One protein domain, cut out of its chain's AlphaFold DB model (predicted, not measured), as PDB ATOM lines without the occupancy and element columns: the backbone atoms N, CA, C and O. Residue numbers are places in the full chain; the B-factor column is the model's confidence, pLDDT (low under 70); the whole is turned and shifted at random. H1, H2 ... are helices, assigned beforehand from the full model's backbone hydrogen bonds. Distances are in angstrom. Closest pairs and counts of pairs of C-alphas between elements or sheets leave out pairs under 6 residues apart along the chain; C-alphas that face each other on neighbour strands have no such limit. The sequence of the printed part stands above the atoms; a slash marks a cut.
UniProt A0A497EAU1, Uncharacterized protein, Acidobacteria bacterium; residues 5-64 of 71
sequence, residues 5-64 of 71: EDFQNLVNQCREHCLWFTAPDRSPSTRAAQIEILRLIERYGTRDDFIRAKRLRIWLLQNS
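This is residues 5 to 64 of the 71 residues of an uncharacterized protein of Acidobacteria bacterium (UniProt A0A497EAU1). A single helix, H1, reaches out as an arm from the side of a helical hairpin made by H2 and H3, and a long loop, residues 19 to 30, joins the arm to the hairpin. Residues 5 to 10 of H1 stick out free, and the arm makes much of the length. The printed part has 60 residues with three named helices, H1, H2 and H3 in that order along the chain, and no named strand; the class is all helix. It is only just loose, close to compact, with a radius of gyration of the C-alphas of 13.0 A, and its outline, 44 by 26 by 14 A, is only just elongated.

H1 holds residues 5 to 18, from C-alpha 5 at (-13.030, -31.284, 45.230) to C-alpha 18 at (5.778, -30.773, 46.410), 18.9 A from first to last C-alpha. Residues 19 to 30 hold no named element. H2 holds residues 31 to 44 and measures 20.1 A from first to last C-alpha. H3, the longest helix, holds residues 47 to 62 and measures 22.9 A; its last C-alpha, that of Gln 62, is at (30.856, -28.940, 49.825).

H1 and H2 only just touch, with 3 pairs of C-alphas within 8 A. H1 touches H2 with residue 18 alone, and H2 touches H1 with residues 40 to 44 alone; the closest C-alphas of the two helices are those of Cys 18 and Leu 40, 6.8 A apart. Their lines stand at a steep tilt of 48 degrees, opposite ways. H2 and H3 form a helical hairpin and touch with 19 pairs of C-alphas within 8 A. Their closest C-alphas are those of Glu 42 and Phe 50, 4.3 A apart, and their lines stand at a shallow tilt of 25 degrees, opposite ways. H1 and H3 are apart. In H1, H2 and H3 every backbone O i to N i+4 pair is within hydrogen-bond range.

The two C-alphas farthest apart are those of Glu 5 and Asn 63, at 44.6 A. The printed part runs from residue 5 to residue 64 and has no cut. The link from H1 to H2, with 12 residues, is long; the link from H2 to H3, with 2 residues, is tight. The mean pLDDT of the printed part is 75.0, and 20 residues are under 70: residue 6, residues 10 to 27 and residue 64. The mean pLDDT is 65 for H1, 83 for H2 and 86 for H3.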
ATOM      1  N   GLU A   5     -13.507 -31.469  43.864       76.19
ATOM      2  CA  GLU A   5     -13.030 -31.284  45.230       76.19
ATOM      3  C   GLU A   5     -11.843 -32.208  45.534       76.19
ATOM      4  O   GLU A   5     -10.826 -31.742  46.041       76.19
ATOM      5  N   ASP A   6     -11.895 -33.472  45.099       69.38
ATOM      6  CA  ASP A   6     -10.764 -34.404  45.203       69.38
ATOM      7  C   ASP A   6      -9.539 -33.904  44.426       69.38
ATOM      8  O   ASP A   6      -8.408 -33.998  44.906       69.38
ATOM      9  N   PHE A   7      -9.753 -33.328  43.237       70.81
ATOM     10  CA  PHE A   7      -8.675 -32.717  42.455       70.81
ATOM     11  C   PHE A   7      -8.052 -31.529  43.192       70.81
ATOM     12  O   PHE A   7      -6.828 -31.433  43.262       70.81
ATOM     13  N   GLN A   8      -8.865 -30.640  43.771       70.88
ATOM     14  CA  GLN A   8      -8.331 -29.487  44.494       70.88
ATOM     15  C   GLN A   8      -7.641 -29.871  45.799       70.88
ATOM     16  O   GLN A   8      -6.591 -29.314  46.111       70.88
ATOM     17  N   ASN A   9      -8.159 -30.859  46.525       72.06
ATOM     18  CA  ASN A   9      -7.500 -31.389  47.713       72.06
ATOM     19  C   ASN A   9      -6.153 -32.027  47.366       72.06
ATOM     20  O   ASN A   9      -5.160 -31.755  48.041       72.06
ATOM     21  N   LEU A  10      -6.081 -32.786  46.269       67.12
ATOM     22  CA  LEU A  10      -4.825 -33.351  45.784       67.12
ATOM     23  C   LEU A  10      -3.846 -32.255  45.346       67.12
ATOM     24  O   LEU A  10      -2.672 -32.310  45.697       67.12
ATOM     25  N   VAL A  11      -4.308 -31.232  44.622       62.25
ATOM     26  CA  VAL A  11      -3.472 -30.090  44.221       62.25
ATOM     27  C   VAL A  11      -2.965 -29.323  45.442       62.25
ATOM     28  O   VAL A  11      -1.793 -28.958  45.467       62.25
ATOM     29  N   ASN A  12      -3.789 -29.115  46.468       63.09
ATOM     30  CA  ASN A  12      -3.391 -28.428  47.696       63.09
ATOM     31  C   ASN A  12      -2.410 -29.259  48.537       63.09
ATOM     32  O   ASN A  12      -1.383 -28.727  48.948       63.09
ATOM     33  N   GLN A  13      -2.625 -30.569  48.687       63.09
ATOM     34  CA  GLN A  13      -1.654 -31.468  49.328       63.09
ATOM     35  C   GLN A  13      -0.327 -31.523  48.563       63.09
ATOM     36  O   GLN A  13       0.754 -31.450  49.150       63.09
ATOM     37  N   CYS A  14      -0.387 -31.602  47.232       58.94
ATOM     38  CA  CYS A  14       0.796 -31.503  46.385       58.94
ATOM     39  C   CYS A  14       1.443 -30.115  46.483       58.94
ATOM     40  O   CYS A  14       2.658 -30.006  46.341       58.94
ATOM     41  N   ARG A  15       0.689 -29.046  46.764       59.00
ATOM     42  CA  ARG A  15       1.252 -27.712  47.001       59.00
ATOM     43  C   ARG A  15       1.990 -27.604  48.323       59.00
ATOM     44  O   ARG A  15       3.100 -27.073  48.344       59.00
ATOM     45  N   GLU A  16       1.417 -28.163  49.377       57.16
ATOM     46  CA  GLU A  16       2.019 -28.211  50.709       57.16
ATOM     47  C   GLU A  16       3.292 -29.069  50.744       57.16
ATOM     48  O   GLU A  16       4.253 -28.698  51.416       57.16
ATOM     49  N   HIS A  17       3.351 -30.171  49.983       56.50
ATOM     50  CA  HIS A  17       4.481 -31.114  50.031       56.50
ATOM     51  C   HIS A  17       5.454 -31.046  48.844       56.50
ATOM     52  O   HIS A  17       6.648 -31.295  49.020       56.50
ATOM     53  N   CYS A  18       4.986 -30.706  47.643       57.06
ATOM     54  CA  CYS A  18       5.778 -30.773  46.410       57.06
ATOM     55  C   CYS A  18       5.970 -29.423  45.703       57.06
ATOM     56  O   CYS A  18       6.782 -29.368  44.784       57.06
ATOM     57  N   LEU A  19       5.274 -28.340  46.087       57.41
ATOM     58  CA  LEU A  19       5.285 -27.092  45.298       57.41
ATOM     59  C   LEU A  19       5.489 -25.796  46.098       57.41
ATOM     60  O   LEU A  19       5.414 -24.716  45.512       57.41
ATOM     61  N   TRP A  20       5.826 -25.849  47.388       55.84
ATOM     62  CA  TRP A  20       6.152 -24.642  48.168       55.84
ATOM     63  C   TRP A  20       7.322 -23.813  47.595       55.84
ATOM     64  O   TRP A  20       7.386 -22.617  47.854       55.84
ATOM     65  N   PHE A  21       8.208 -24.415  46.787       58.31
ATOM     66  CA  PHE A  21       9.283 -23.733  46.043       58.31
ATOM     67  C   PHE A  21       8.871 -23.234  44.645       58.31
ATOM     68  O   PHE A  21       9.688 -22.650  43.940       58.31
ATOM     69  N   THR A  22       7.629 -23.478  44.217       52.25
ATOM     70  CA  THR A  22       7.059 -22.907  42.979       52.25
ATOM     71  C   THR A  22       6.215 -21.664  43.239       52.25
ATOM     72  O   THR A  22       5.833 -20.981  42.292       52.25
ATOM     73  N   ALA A  23       5.928 -21.367  44.511       64.56
ATOM     74  CA  ALA A  23       5.315 -20.113  44.911       64.56
ATOM     75  C   ALA A  23       6.305 -18.974  44.578       64.56
ATOM     76  O   ALA A  23       7.396 -18.934  45.153       64.56
ATOM     77  N   PRO A  24       5.993 -18.091  43.608       56.38
ATOM     78  CA  PRO A  24       6.948 -17.109  43.082       56.38
ATOM     79  C   PRO A  24       7.360 -16.051  44.119       56.38
ATOM     80  O   PRO A  24       8.360 -15.363  43.940       56.38
ATOM     81  N   ASP A  25       6.609 -15.941  45.212       63.44
ATOM     82  CA  ASP A  25       6.839 -15.065  46.357       63.44
ATOM     83  C   ASP A  25       7.722 -15.699  47.450       63.44
ATOM     84  O   ASP A  25       8.133 -15.011  48.388       63.44
ATOM     85  N   ARG A  26       8.063 -16.991  47.340       58.66
ATOM     86  CA  ARG A  26       8.789 -17.734  48.379       58.66
ATOM     87  C   ARG A  26      10.172 -18.181  47.901       58.66
ATOM     88  O   ARG A  26      10.370 -19.297  47.432       58.66
ATOM     89  N   SER A  27      11.165 -17.304  48.067       61.41
ATOM     90  CA  SER A  27      12.572 -17.640  47.807       61.41
ATOM     91  C   SER A  27      13.232 -18.276  49.042       61.41
ATOM     92  O   SER A  27      13.121 -17.725  50.142       61.41
ATOM     93  N   PRO A  28      13.937 -19.417  48.914       71.69
ATOM     94  CA  PRO A  28      14.660 -20.016  50.030       71.69
ATOM     95  C   PRO A  28      15.887 -19.174  50.400       71.69
ATOM     96  O   PRO A  28      16.963 -19.295  49.811       71.69
ATOM     97  N   SER A  29      15.720 -18.330  51.418       75.38
ATOM     98  CA  SER A  29      16.750 -17.408  51.910       75.38
ATOM     99  C   SER A  29      17.828 -18.076  52.767       75.38
ATOM    100  O   SER A  29      18.885 -17.489  52.990       75.38
ATOM    101  N   THR A  30      17.598 -19.306  53.240       81.94
ATOM    102  CA  THR A  30      18.577 -20.052  54.037       81.94
ATOM    103  C   THR A  30      19.131 -21.241  53.270       81.94
ATOM    104  O   THR A  30      18.422 -21.938  52.542       81.94
ATOM    105  N   ARG A  31      20.409 -21.542  53.506       82.38
ATOM    106  CA  ARG A  31      21.064 -22.724  52.936       82.38
ATOM    107  C   ARG A  31      20.369 -24.031  53.336       82.38
ATOM    108  O   ARG A  31      20.294 -24.951  52.529       82.38
ATOM    109  N   ALA A  32      19.840 -24.116  54.558       82.06
ATOM    110  CA  ALA A  32      19.066 -25.273  55.007       82.06
ATOM    111  C   ALA A  32      17.780 -25.448  54.181       82.06
ATOM    112  O   ALA A  32      17.510 -26.551  53.710       82.06
ATOM    113  N   ALA A  33      17.049 -24.357  53.923       80.31
ATOM    114  CA  ALA A  33      15.872 -24.381  53.059       80.31
ATOM    115  C   ALA A  33      16.229 -24.751  51.610       80.31
ATOM    116  O   ALA A  33      15.532 -25.552  50.996       80.31
ATOM    117  N   GLN A  34      17.348 -24.242  51.080       84.31
ATOM    118  CA  GLN A  34      17.835 -24.605  49.743       84.31
ATOM    119  C   GLN A  34      18.157 -26.103  49.636       84.31
ATOM    120  O   GLN A  34      17.758 -26.752  48.673       84.31
ATOM    121  N   ILE A  35      18.835 -26.680  50.634       86.94
ATOM    122  CA  ILE A  35      19.144 -28.119  50.667       86.94
ATOM    123  C   ILE A  35      17.865 -28.958  50.747       86.94
ATOM    124  O   ILE A  35      17.774 -29.988  50.076       86.94
ATOM    125  N   GLU A  36      16.888 -28.534  51.547       84.06
ATOM    126  CA  GLU A  36      15.629 -29.260  51.703       84.06
ATOM    127  C   GLU A  36      14.797 -29.249  50.417       84.06
ATOM    128  O   GLU A  36      14.306 -30.290  49.987       84.06
ATOM    129  N   ILE A  37      14.740 -28.112  49.721       82.31
ATOM    130  CA  ILE A  37      14.102 -28.022  48.401       82.31
ATOM    131  C   ILE A  37      14.768 -28.971  47.402       82.31
ATOM    132  O   ILE A  37      14.076 -29.703  46.697       82.31
ATOM    133  N   LEU A  38      16.102 -29.029  47.369       86.50
ATOM    134  CA  LEU A  38      16.813 -29.934  46.461       86.50
ATOM    135  C   LEU A  38      16.528 -31.411  46.769       86.50
ATOM    136  O   LEU A  38      16.412 -32.208  45.841       86.50
ATOM    137  N   ARG A  39      16.343 -31.787  48.041       86.31
ATOM    138  CA  ARG A  39      15.909 -33.147  48.411       86.31
ATOM    139  C   ARG A  39      14.497 -33.461  47.931       86.31
ATOM    140  O   ARG A  39      14.248 -34.579  47.487       86.31
ATOM    141  N   LEU A  40      13.582 -32.499  48.016       81.94
ATOM    142  CA  LEU A  40      12.215 -32.671  47.525       81.94
ATOM    143  C   LEU A  40      12.195 -32.828  46.001       81.94
ATOM    144  O   LEU A  40      11.514 -33.717  45.494       81.94
ATOM    145  N   ILE A  41      13.006 -32.050  45.281       82.38
ATOM    146  CA  ILE A  41      13.170 -32.190  43.828       82.38
ATOM    147  C   ILE A  41      13.786 -33.553  43.476       82.38
ATOM    148  O   ILE A  41      13.318 -34.206  42.550       82.38
ATOM    149  N   GLU A  42      14.780 -34.037  44.227       84.31
ATOM    150  CA  GLU A  42      15.317 -35.392  44.032       84.31
ATOM    151  C   GLU A  42      14.256 -36.485  44.255       84.31
ATOM    152  O   GLU A  42      14.275 -37.520  43.594       84.31
ATOM    153  N   ARG A  43      13.326 -36.283  45.190       83.50
ATOM    154  CA  ARG A  43      12.323 -37.297  45.542       83.50
ATOM    155  C   ARG A  43      11.125 -37.325  44.593       83.50
ATOM    156  O   ARG A  43      10.573 -38.401  44.374       83.50
ATOM    157  N   TYR A  44      10.716 -36.168  44.077       80.75
ATOM    158  CA  TYR A  44       9.444 -36.011  43.360       80.75
ATOM    159  C   TYR A  44       9.578 -35.437  41.945       80.75
ATOM    160  O   TYR A  44       8.602 -35.441  41.198       80.75
ATOM    161  N   GLY A  45      10.753 -34.929  41.575       71.62
ATOM    162  CA  GLY A  45      11.013 -34.378  40.250       71.62
ATOM    163  C   GLY A  45      11.177 -35.451  39.177       71.62
ATOM    164  O   GLY A  45      11.227 -36.654  39.441       71.62
ATOM    165  N   THR A  46      11.297 -35.005  37.930       82.19
ATOM    166  CA  THR A  46      11.659 -35.892  36.823       82.19
ATOM    167  C   THR A  46      13.094 -36.405  36.978       82.19
ATOM    168  O   THR A  46      13.879 -35.930  37.802       82.19
ATOM    169  N   ARG A  47      13.491 -37.359  36.131       79.38
ATOM    170  CA  ARG A  47      14.882 -37.831  36.080       79.38
ATOM    171  C   ARG A  47      15.879 -36.689  35.842       79.38
ATOM    172  O   ARG A  47      16.952 -36.687  36.446       79.38
ATOM    173  N   ASP A  48      15.536 -35.730  34.988       79.88
ATOM    174  CA  ASP A  48      16.404 -34.587  34.697       79.88
ATOM    175  C   ASP A  48      16.478 -33.623  35.884       79.88
ATOM    176  O   ASP A  48      17.566 -33.140  36.218       79.88
ATOM    177  N   ASP A  49      15.357 -33.411  36.573       80.12
ATOM    178  CA  ASP A  49      15.309 -32.608  37.796       80.12
ATOM    179  C   ASP A  49      16.153 -33.237  38.904       80.12
ATOM    180  O   ASP A  49      16.952 -32.547  39.534       80.12
ATOM    181  N   PHE A  50      16.066 -34.560  39.080       81.31
ATOM    182  CA  PHE A  50      16.903 -35.307  40.017       81.31
ATOM    183  C   PHE A  50      18.394 -35.089  39.743       81.31
ATOM    184  O   PHE A  50      19.160 -34.774  40.658       81.31
ATOM    185  N   ILE A  51      18.830 -35.240  38.486       86.19
ATOM    186  CA  ILE A  51      20.245 -35.087  38.111       86.19
ATOM    187  C   ILE A  51      20.734 -33.672  38.440       86.19
ATOM    188  O   ILE A  51      21.827 -33.505  38.992       86.19
ATOM    189  N   ARG A  52      19.932 -32.654  38.116       84.69
ATOM    190  CA  ARG A  52      20.264 -31.247  38.376       84.69
ATOM    191  C   ARG A  52      20.282 -30.942  39.875       84.69
ATOM    192  O   ARG A  52      21.261 -30.373  40.362       84.69
ATOM    193  N   ALA A  53      19.264 -31.378  40.614       87.50
ATOM    194  CA  ALA A  53      19.143 -31.137  42.047       87.50
ATOM    195  C   ALA A  53      20.267 -31.807  42.845       87.50
ATOM    196  O   ALA A  53      20.895 -31.167  43.689       87.50
ATOM    197  N   LYS A  54      20.618 -33.049  42.494       87.50
ATOM    198  CA  LYS A  54      21.715 -33.785  43.132       87.50
ATOM    199  C   LYS A  54      23.061 -33.086  42.976       87.50
ATOM    200  O   LYS A  54      23.823 -33.003  43.940       87.50
ATOM    201  N   ARG A  55      23.356 -32.551  41.787       91.06
ATOM    202  CA  ARG A  55      24.586 -31.774  41.540       91.06
ATOM    203  C   ARG A  55      24.634 -30.520  42.412       91.06
ATOM    204  O   ARG A  55      25.634 -30.291  43.089       91.06
ATOM    205  N   LEU A  56      23.546 -29.753  42.435       88.88
ATOM    206  CA  LEU A  56      23.442 -28.533  43.240       88.88
ATOM    207  C   LEU A  56      23.545 -28.823  44.740       88.88
ATOM    208  O   LEU A  56      24.211 -28.085  45.460       88.88
ATOM    209  N   ARG A  57      22.950 -29.922  45.214       90.12
ATOM    210  CA  ARG A  57      23.007 -30.309  46.626       90.12
ATOM    211  C   ARG A  57      24.421 -30.690  47.045       90.12
ATOM    212  O   ARG A  57      24.863 -30.268  48.108       90.12
ATOM    213  N   ILE A  58      25.137 -31.453  46.216       90.94
ATOM    214  CA  ILE A  58      26.546 -31.800  46.461       90.94
ATOM    215  C   ILE A  58      27.397 -30.531  46.531       90.94
ATOM    216  O   ILE A  58      28.130 -30.349  47.501       90.94
ATOM    217  N   TRP A  59      27.248 -29.630  45.557       90.00
ATOM    218  CA  TRP A  59      27.977 -28.364  45.539       90.00
ATOM    219  C   TRP A  59      27.677 -27.514  46.780       90.00
ATOM    220  O   TRP A  59      28.605 -27.074  47.460       90.00
ATOM    221  N   LEU A  60      26.399 -27.342  47.140       85.19
ATOM    222  CA  LEU A  60      26.009 -26.588  48.332       85.19
ATOM    223  C   LEU A  60      26.605 -27.200  49.593       85.19
ATOM    224  O   LEU A  60      27.090 -26.455  50.440       85.19
ATOM    225  N   LEU A  61      26.583 -28.532  49.729       85.38
ATOM    226  CA  LEU A  61      27.159 -29.255  50.865       85.38
ATOM    227  C   LEU A  61      28.671 -29.035  50.981       85.38
ATOM    228  O   LEU A  61      29.142 -28.737  52.076       85.38
ATOM    229  N   GLN A  62      29.399 -29.097  49.868       86.44
ATOM    230  CA  GLN A  62      30.856 -28.940  49.825       86.44
ATOM    231  C   GLN A  62      31.320 -27.499  50.078       86.44
ATOM    232  O   GLN A  62      32.332 -27.293  50.737       86.44
ATOM    233  N   ASN A  63      30.556 -26.498  49.642       76.81
ATOM    234  CA  ASN A  63      30.887 -25.082  49.834       76.81
ATOM    235  C   ASN A  63      30.425 -24.535  51.204       76.81
ATOM    236  O   ASN A  63      30.234 -23.333  51.364       76.81
ATOM    237  N   SER A  64      30.231 -25.402  52.210       64.50
ATOM    238  CA  SER A  64      29.895 -24.982  53.586       64.50
ATOM    239  C   SER A  64      31.049 -24.332  54.346       64.50
ATOM    240  O   SER A  64      30.796 -23.682  55.358       64.50
TER     241      SER A  64